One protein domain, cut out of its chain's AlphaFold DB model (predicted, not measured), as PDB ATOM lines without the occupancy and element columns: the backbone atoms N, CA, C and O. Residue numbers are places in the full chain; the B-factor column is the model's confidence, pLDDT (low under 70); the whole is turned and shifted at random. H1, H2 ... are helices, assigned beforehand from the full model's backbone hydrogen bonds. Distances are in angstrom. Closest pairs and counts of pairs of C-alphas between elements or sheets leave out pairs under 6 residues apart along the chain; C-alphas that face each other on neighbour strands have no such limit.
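This is residues 2 to 52 of the 174 residues of an uncharacterized protein of Nodularia spumigena CENA596 (UniProt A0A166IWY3). One long, nearly straight helix, H1, makes the long axis, and a much shorter helix, H2, turns off sharply at its far end, so that the two form an L with a short foot. They meet only at that corner, and most of H1, residues 3 to 31, stands free. The printed part has 51 residues with two named helices, H1 then H2, and no named strand; its class is all helix. The whole is extended, with a radius of gyration of the C-alphas of 19.1 A, and the C-alphas span 58 by 23 by 7 A, a rod in outline.

Start just after Asn 2 and find C-alpha 3 at (55.900, -73.192, -32.342); here H1 begins. It covers residues 3 to 37 and runs 51.7 A to C-alpha 37 at (38.161, -28.505, -13.377). Pass Asn 38 and you reach H2, residues 39 to 50, which is 15.6 A long and ends at C-alpha 50 at (48.075, -19.547, -28.365).

Look at the tight link of one residue between H1 and H2. The two helices touch only at the corner, and only just, with 3 pairs of C-alphas within 8 A. The closest C-alphas are those of Leu 35 and Ser 42, 5.3 A apart. H1 touches H2 with residues 35 to 36 alone, and H2 touches H1 with residues 41 to 42 alone. Their lines stand about perpendicular, at 75 degrees, and their centres are 28.0 A apart. Within the helices, O i to N i+4 pairs are within hydrogen-bond range in 30 of 31 cases in H1 and 7 of 8 in H2.

The two C-alphas farthest apart are those of Asn 2 and Asp 51, at 58.5 A. The printed part has no cut. In this model the mean pLDDT of the printed part is 77.7; look for values under 70 at residues 2 to 12 and 51 to 52.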
ATOM      1  N   ASN A   2      59.199 -75.803 -31.110       56.06
ATOM      2  CA  ASN A   2      59.451 -74.359 -31.340       56.06
ATOM      3  C   ASN A   2      58.219 -73.471 -31.615       56.06
ATOM      4  O   ASN A   2      58.309 -72.255 -31.480       56.06
ATOM      5  N   TYR A   3      57.051 -74.026 -31.954       57.97
ATOM      6  CA  TYR A   3      55.900 -73.192 -32.342       57.97
ATOM      7  C   TYR A   3      55.111 -72.653 -31.135       57.97
ATOM      8  O   TYR A   3      54.773 -71.474 -31.074       57.97
ATOM      9  N   ARG A   4      54.879 -73.495 -30.116       55.53
ATOM     10  CA  ARG A   4      54.129 -73.123 -28.901       55.53
ATOM     11  C   ARG A   4      54.832 -72.050 -28.060       55.53
ATOM     12  O   ARG A   4      54.170 -71.130 -27.592       55.53
ATOM     13  N   PHE A   5      56.159 -72.125 -27.934       56.53
ATOM     14  CA  PHE A   5      56.955 -71.116 -27.225       56.53
ATOM     15  C   PHE A   5      56.935 -69.756 -27.936       56.53
ATOM     16  O   PHE A   5      56.740 -68.729 -27.290       56.53
ATOM     17  N   LYS A   6      57.032 -69.741 -29.274       57.59
ATOM     18  CA  LYS A   6      56.976 -68.504 -30.065       57.59
ATOM     19  C   LYS A   6      55.605 -67.821 -29.967       57.59
ATOM     20  O   LYS A   6      55.536 -66.615 -29.759       57.59
ATOM     21  N   VAL A   7      54.513 -68.591 -30.019       61.47
ATOM     22  CA  VAL A   7      53.143 -68.065 -29.851       61.47
ATOM     23  C   VAL A   7      52.904 -67.534 -28.431       61.47
ATOM     24  O   VAL A   7      52.308 -66.470 -28.275       61.47
ATOM     25  N   ALA A   8      53.393 -68.221 -27.395       57.50
ATOM     26  CA  ALA A   8      53.287 -67.752 -26.009       57.50
ATOM     27  C   ALA A   8      54.080 -66.450 -25.765       57.50
ATOM     28  O   ALA A   8      53.587 -65.538 -25.098       57.50
ATOM     29  N   SER A   9      55.267 -66.322 -26.369       61.19
ATOM     30  CA  SER A   9      56.088 -65.105 -26.315       61.19
ATOM     31  C   SER A   9      55.445 -63.919 -27.050       61.19
ATOM     32  O   SER A   9      55.508 -62.790 -26.573       61.19
ATOM     33  N   ILE A  10      54.796 -64.155 -28.196       66.19
ATOM     34  CA  ILE A  10      54.086 -63.106 -28.948       66.19
ATOM     35  C   ILE A  10      52.850 -62.626 -28.176       66.19
ATOM     36  O   ILE A  10      52.623 -61.423 -28.064       66.19
ATOM     37  N   LYS A  11      52.080 -63.548 -27.582       67.88
ATOM     38  CA  LYS A  11      50.902 -63.207 -26.765       67.88
ATOM     39  C   LYS A  11      51.264 -62.392 -25.523       67.88
ATOM     40  O   LYS A  11      50.576 -61.428 -25.210       67.88
ATOM     41  N   THR A  12      52.357 -62.738 -24.844       68.69
ATOM     42  CA  THR A  12      52.846 -61.963 -23.692       68.69
ATOM     43  C   THR A  12      53.378 -60.588 -24.096       68.69
ATOM     44  O   THR A  12      53.142 -59.625 -23.371       68.69
ATOM     45  N   SER A  13      54.020 -60.454 -25.262       75.56
ATOM     46  CA  SER A  13      54.411 -59.147 -25.810       75.56
ATOM     47  C   SER A  13      53.200 -58.273 -26.155       75.56
ATOM     48  O   SER A  13      53.173 -57.109 -25.776       75.56
ATOM     49  N   LEU A  14      52.184 -58.830 -26.823       82.56
ATOM     50  CA  LEU A  14      50.942 -58.121 -27.157       82.56
ATOM     51  C   LEU A  14      50.197 -57.656 -25.905       82.56
ATOM     52  O   LEU A  14      49.807 -56.496 -25.825       82.56
ATOM     53  N   LEU A  15      50.062 -58.531 -24.905       85.25
ATOM     54  CA  LEU A  15      49.407 -58.198 -23.642       85.25
ATOM     55  C   LEU A  15      50.119 -57.047 -22.916       85.25
ATOM     56  O   LEU A  15      49.457 -56.143 -22.414       85.25
ATOM     57  N   LYS A  16      51.459 -57.043 -22.902       82.62
ATOM     58  CA  LYS A  16      52.254 -55.942 -22.332       82.62
ATOM     59  C   LYS A  16      52.020 -54.630 -23.077       82.62
ATOM     60  O   LYS A  16      51.772 -53.617 -22.431       82.62
ATOM     61  N   THR A  17      52.054 -54.647 -24.408       85.44
ATOM     62  CA  THR A  17      51.791 -53.446 -25.215       85.44
ATOM     63  C   THR A  17      50.378 -52.918 -24.976       85.44
ATOM     64  O   THR A  17      50.214 -51.718 -24.784       85.44
ATOM     65  N   MET A  18      49.377 -53.804 -24.907       88.38
ATOM     66  CA  MET A  18      47.988 -53.434 -24.612       88.38
ATOM     67  C   MET A  18      47.823 -52.826 -23.215       88.38
ATOM     68  O   MET A  18      47.111 -51.837 -23.054       88.38
ATOM     69  N   LEU A  19      48.497 -53.386 -22.206       90.44
ATOM     70  CA  LEU A  19      48.510 -52.837 -20.848       90.44
ATOM     71  C   LEU A  19      49.134 -51.442 -20.814       90.44
ATOM     72  O   LEU A  19      48.545 -50.527 -20.246       90.44
ATOM     73  N   ILE A  20      50.284 -51.259 -21.465       91.00
ATOM     74  CA  ILE A  20      50.948 -49.953 -21.553       91.00
ATOM     75  C   ILE A  20      50.044 -48.947 -22.270       91.00
ATOM     76  O   ILE A  20      49.852 -47.841 -21.770       91.00
ATOM     77  N   SER A  21      49.435 -49.324 -23.398       89.88
ATOM     78  CA  SER A  21      48.529 -48.433 -24.127       89.88
ATOM     79  C   SER A  21      47.277 -48.087 -23.319       89.88
ATOM     80  O   SER A  21      46.829 -46.947 -23.367       89.88
ATOM     81  N   MET A  22      46.737 -49.030 -22.535       92.06
ATOM     82  CA  MET A  22      45.629 -48.765 -21.608       92.06
ATOM     83  C   MET A  22      46.026 -47.782 -20.510       92.06
ATOM     84  O   MET A  22      45.271 -46.854 -20.239       92.06
ATOM     85  N   ILE A  23      47.198 -47.959 -19.894       93.19
ATOM     86  CA  ILE A  23      47.700 -47.049 -18.855       93.19
ATOM     87  C   ILE A  23      47.876 -45.643 -19.432       93.19
ATOM     88  O   ILE A  23      47.436 -44.673 -18.819       93.19
ATOM     89  N   LEU A  24      48.457 -45.530 -20.630       90.88
ATOM     90  CA  LEU A  24      48.618 -44.247 -21.313       90.88
ATOM     91  C   LEU A  24      47.263 -43.599 -21.610       90.88
ATOM     92  O   LEU A  24      47.061 -42.439 -21.258       90.88
ATOM     93  N   LEU A  25      46.311 -44.345 -22.177       92.56
ATOM     94  CA  LEU A  25      44.970 -43.833 -22.462       92.56
ATOM     95  C   LEU A  25      44.253 -43.378 -21.182       92.56
ATOM     96  O   LEU A  25      43.680 -42.292 -21.148       92.56
ATOM     97  N   PHE A  26      44.328 -44.174 -20.117       92.19
ATOM     98  CA  PHE A  26      43.735 -43.841 -18.826       92.19
ATOM     99  C   PHE A  26      44.375 -42.592 -18.210       92.19
ATOM    100  O   PHE A  26      43.661 -41.705 -17.749       92.19
ATOM    101  N   SER A  27      45.705 -42.467 -18.275       86.62
ATOM    102  CA  SER A  27      46.412 -41.262 -17.824       86.62
ATOM    103  C   SER A  27      45.969 -40.013 -18.590       86.62
ATOM    104  O   SER A  27      45.821 -38.944 -18.000       86.62
ATOM    105  N   LEU A  28      45.680 -40.154 -19.886       87.31
ATOM    106  CA  LEU A  28      45.244 -39.059 -20.744       87.31
ATOM    107  C   LEU A  28      43.813 -38.620 -20.403       87.31
ATOM    108  O   LEU A  28      43.556 -37.423 -20.287       87.31
ATOM    109  N   ILE A  29      42.914 -39.574 -20.139       88.69
ATOM    110  CA  ILE A  29      41.550 -39.303 -19.654       88.69
ATOM    111  C   ILE A  29      41.589 -38.602 -18.290       88.69
ATOM    112  O   ILE A  29      40.936 -37.574 -18.117       88.69
ATOM    113  N   LEU A  30      42.376 -39.113 -17.334       85.62
ATOM    114  CA  LEU A  30      42.534 -38.484 -16.018       85.62
ATOM    115  C   LEU A  30      43.083 -37.059 -16.132       85.62
ATOM    116  O   LEU A  30      42.600 -36.161 -15.447       85.62
ATOM    117  N   THR A  31      44.049 -36.843 -17.026       83.50
ATOM    118  CA  THR A  31      44.604 -35.512 -17.288       83.50
ATOM    119  C   THR A  31      43.531 -34.575 -17.832       83.50
ATOM    120  O   THR A  31      43.410 -33.456 -17.348       83.50
ATOM    121  N   GLN A  32      42.701 -35.015 -18.783       80.50
ATOM    122  CA  GLN A  32      41.614 -34.181 -19.305       80.50
ATOM    123  C   GLN A  32      40.547 -33.857 -18.255       80.50
ATOM    124  O   GLN A  32      40.104 -32.713 -18.183       80.50
ATOM    125  N   LEU A  33      40.160 -34.829 -17.422       82.62
ATOM    126  CA  LEU A  33      39.228 -34.596 -16.314       82.62
ATOM    127  C   LEU A  33      39.798 -33.575 -15.322       82.62
ATOM    128  O   LEU A  33      39.109 -32.634 -14.946       82.62
ATOM    129  N   TYR A  34      41.075 -33.710 -14.973       82.31
ATOM    130  CA  TYR A  34      41.753 -32.781 -14.076       82.31
ATOM    131  C   TYR A  34      41.889 -31.369 -14.670       82.31
ATOM    132  O   TYR A  34      41.691 -30.379 -13.971       82.31
ATOM    133  N   LEU A  35      42.194 -31.259 -15.967       80.62
ATOM    134  CA  LEU A  35      42.315 -29.970 -16.655       80.62
ATOM    135  C   LEU A  35      40.974 -29.257 -16.827       80.62
ATOM    136  O   LEU A  35      40.950 -28.029 -16.808       80.62
ATOM    137  N   LYS A  36      39.872 -30.002 -16.973       80.88
ATOM    138  CA  LYS A  36      38.524 -29.431 -17.076       80.88
ATOM    139  C   LYS A  36      38.151 -28.624 -15.831       80.88
ATOM    140  O   LYS A  36      37.582 -27.545 -15.959       80.88
ATOM    141  N   ASP A  37      38.500 -29.137 -14.654       80.19
ATOM    142  CA  ASP A  37      38.161 -28.505 -13.377       80.19
ATOM    143  C   ASP A  37      39.254 -27.532 -12.894       80.19
ATOM    144  O   ASP A  37      39.008 -26.679 -12.041       80.19
ATOM    145  N   ASN A  38      40.466 -27.615 -13.457       83.81
ATOM    146  CA  ASN A  38      41.588 -26.738 -13.133       83.81
ATOM    147  C   ASN A  38      41.791 -25.671 -14.219       83.81
ATOM    148  O   ASN A  38      42.600 -25.827 -15.141       83.81
ATOM    149  N   THR A  39      41.062 -24.561 -14.084       82.19
ATOM    150  CA  THR A  39      41.138 -23.399 -14.987       82.19
ATOM    151  C   THR A  39      42.554 -22.835 -15.096       82.19
ATOM    152  O   THR A  39      42.997 -22.488 -16.182       82.19
ATOM    153  N   PHE A  40      43.320 -22.817 -14.001       81.00
ATOM    154  CA  PHE A  40      44.707 -22.352 -14.023       81.00
ATOM    155  C   PHE A  40      45.592 -23.199 -14.949       81.00
ATOM    156  O   PHE A  40      46.325 -22.653 -15.777       81.00
ATOM    157  N   LEU A  41      45.529 -24.528 -14.830       77.50
ATOM    158  CA  LEU A  41      46.337 -25.417 -15.667       77.50
ATOM    159  C   LEU A  41      45.853 -25.443 -17.115       77.50
ATOM    160  O   LEU A  41      46.687 -25.410 -18.015       77.50
ATOM    161  N   SER A  42      44.543 -25.467 -17.357       80.19
ATOM    162  CA  SER A  42      44.000 -25.423 -18.721       80.19
ATOM    163  C   SER A  42      44.346 -24.116 -19.436       80.19
ATOM    164  O   SER A  42      44.814 -24.176 -20.572       80.19
ATOM    165  N   THR A  43      44.256 -22.964 -18.762       79.06
ATOM    166  CA  THR A  43      44.733 -21.682 -19.304       79.06
ATOM    167  C   THR A  43      46.246 -21.687 -19.524       79.06
ATOM    168  O   THR A  43      46.706 -21.241 -20.568       79.06
ATOM    169  N   ARG A  44      47.049 -22.247 -18.607       75.19
ATOM    170  CA  ARG A  44      48.499 -22.437 -18.825       75.19
ATOM    171  C   ARG A  44      48.781 -23.260 -20.085       75.19
ATOM    172  O   ARG A  44      49.638 -22.864 -20.867       75.19
ATOM    173  N   PHE A  45      48.071 -24.371 -20.287       77.50
ATOM    174  CA  PHE A  45      48.215 -25.213 -21.476       77.50
ATOM    175  C   PHE A  45      47.782 -24.485 -22.751       77.50
ATOM    176  O   PHE A  45      48.515 -24.537 -23.729       77.50
ATOM    177  N   GLN A  46      46.648 -23.779 -22.747       79.69
ATOM    178  CA  GLN A  46      46.200 -22.977 -23.893       79.69
ATOM    179  C   GLN A  46      47.206 -21.874 -24.237       79.69
ATOM    180  O   GLN A  46      47.641 -21.778 -25.382       79.69
ATOM    181  N   ASN A  47      47.679 -21.126 -23.238       76.12
ATOM    182  CA  ASN A  47      48.643 -20.042 -23.436       76.12
ATOM    183  C   ASN A  47      49.987 -20.538 -23.993       76.12
ATOM    184  O   ASN A  47      50.626 -19.817 -24.754       76.12
ATOM    185  N   MET A  48      50.408 -21.776 -23.690       72.94
ATOM    186  CA  MET A  48      51.606 -22.368 -24.308       72.94
ATOM    187  C   MET A  48      51.495 -22.491 -25.836       72.94
ATOM    188  O   MET A  48      52.523 -22.452 -26.511       72.94
ATOM    189  N   PHE A  49      50.285 -22.649 -26.382       73.00
ATOM    190  CA  PHE A  49      50.052 -22.795 -27.822       73.00
ATOM    191  C   PHE A  49      49.572 -21.504 -28.490       73.00
ATOM    192  O   PHE A  49      49.925 -21.252 -29.640       73.00
ATOM    193  N   GLU A  50      48.781 -20.695 -27.787       74.69
ATOM    194  CA  GLU A  50      48.075 -19.547 -28.365       74.69
ATOM    195  C   GLU A  50      48.796 -18.213 -28.136       74.69
ATOM    196  O   GLU A  50      48.670 -17.310 -28.962       74.69
ATOM    197  N   ASP A  51      49.593 -18.083 -27.069       68.38
ATOM    198  CA  ASP A  51      50.223 -16.810 -26.712       68.38
ATOM    199  C   ASP A  51      51.609 -16.992 -26.075       68.38
ATOM    200  O   ASP A  51      51.856 -16.740 -24.897       68.38
ATOM    201  N   THR A  52      52.566 -17.402 -26.906       62.69
ATOM    202  CA  THR A  52      53.983 -17.490 -26.516       62.69
ATOM    203  C   THR A  52      54.605 -16.136 -26.165       62.69
ATOM    204  O   THR A  52      55.676 -16.109 -25.563       62.69
TER     205      THR A  52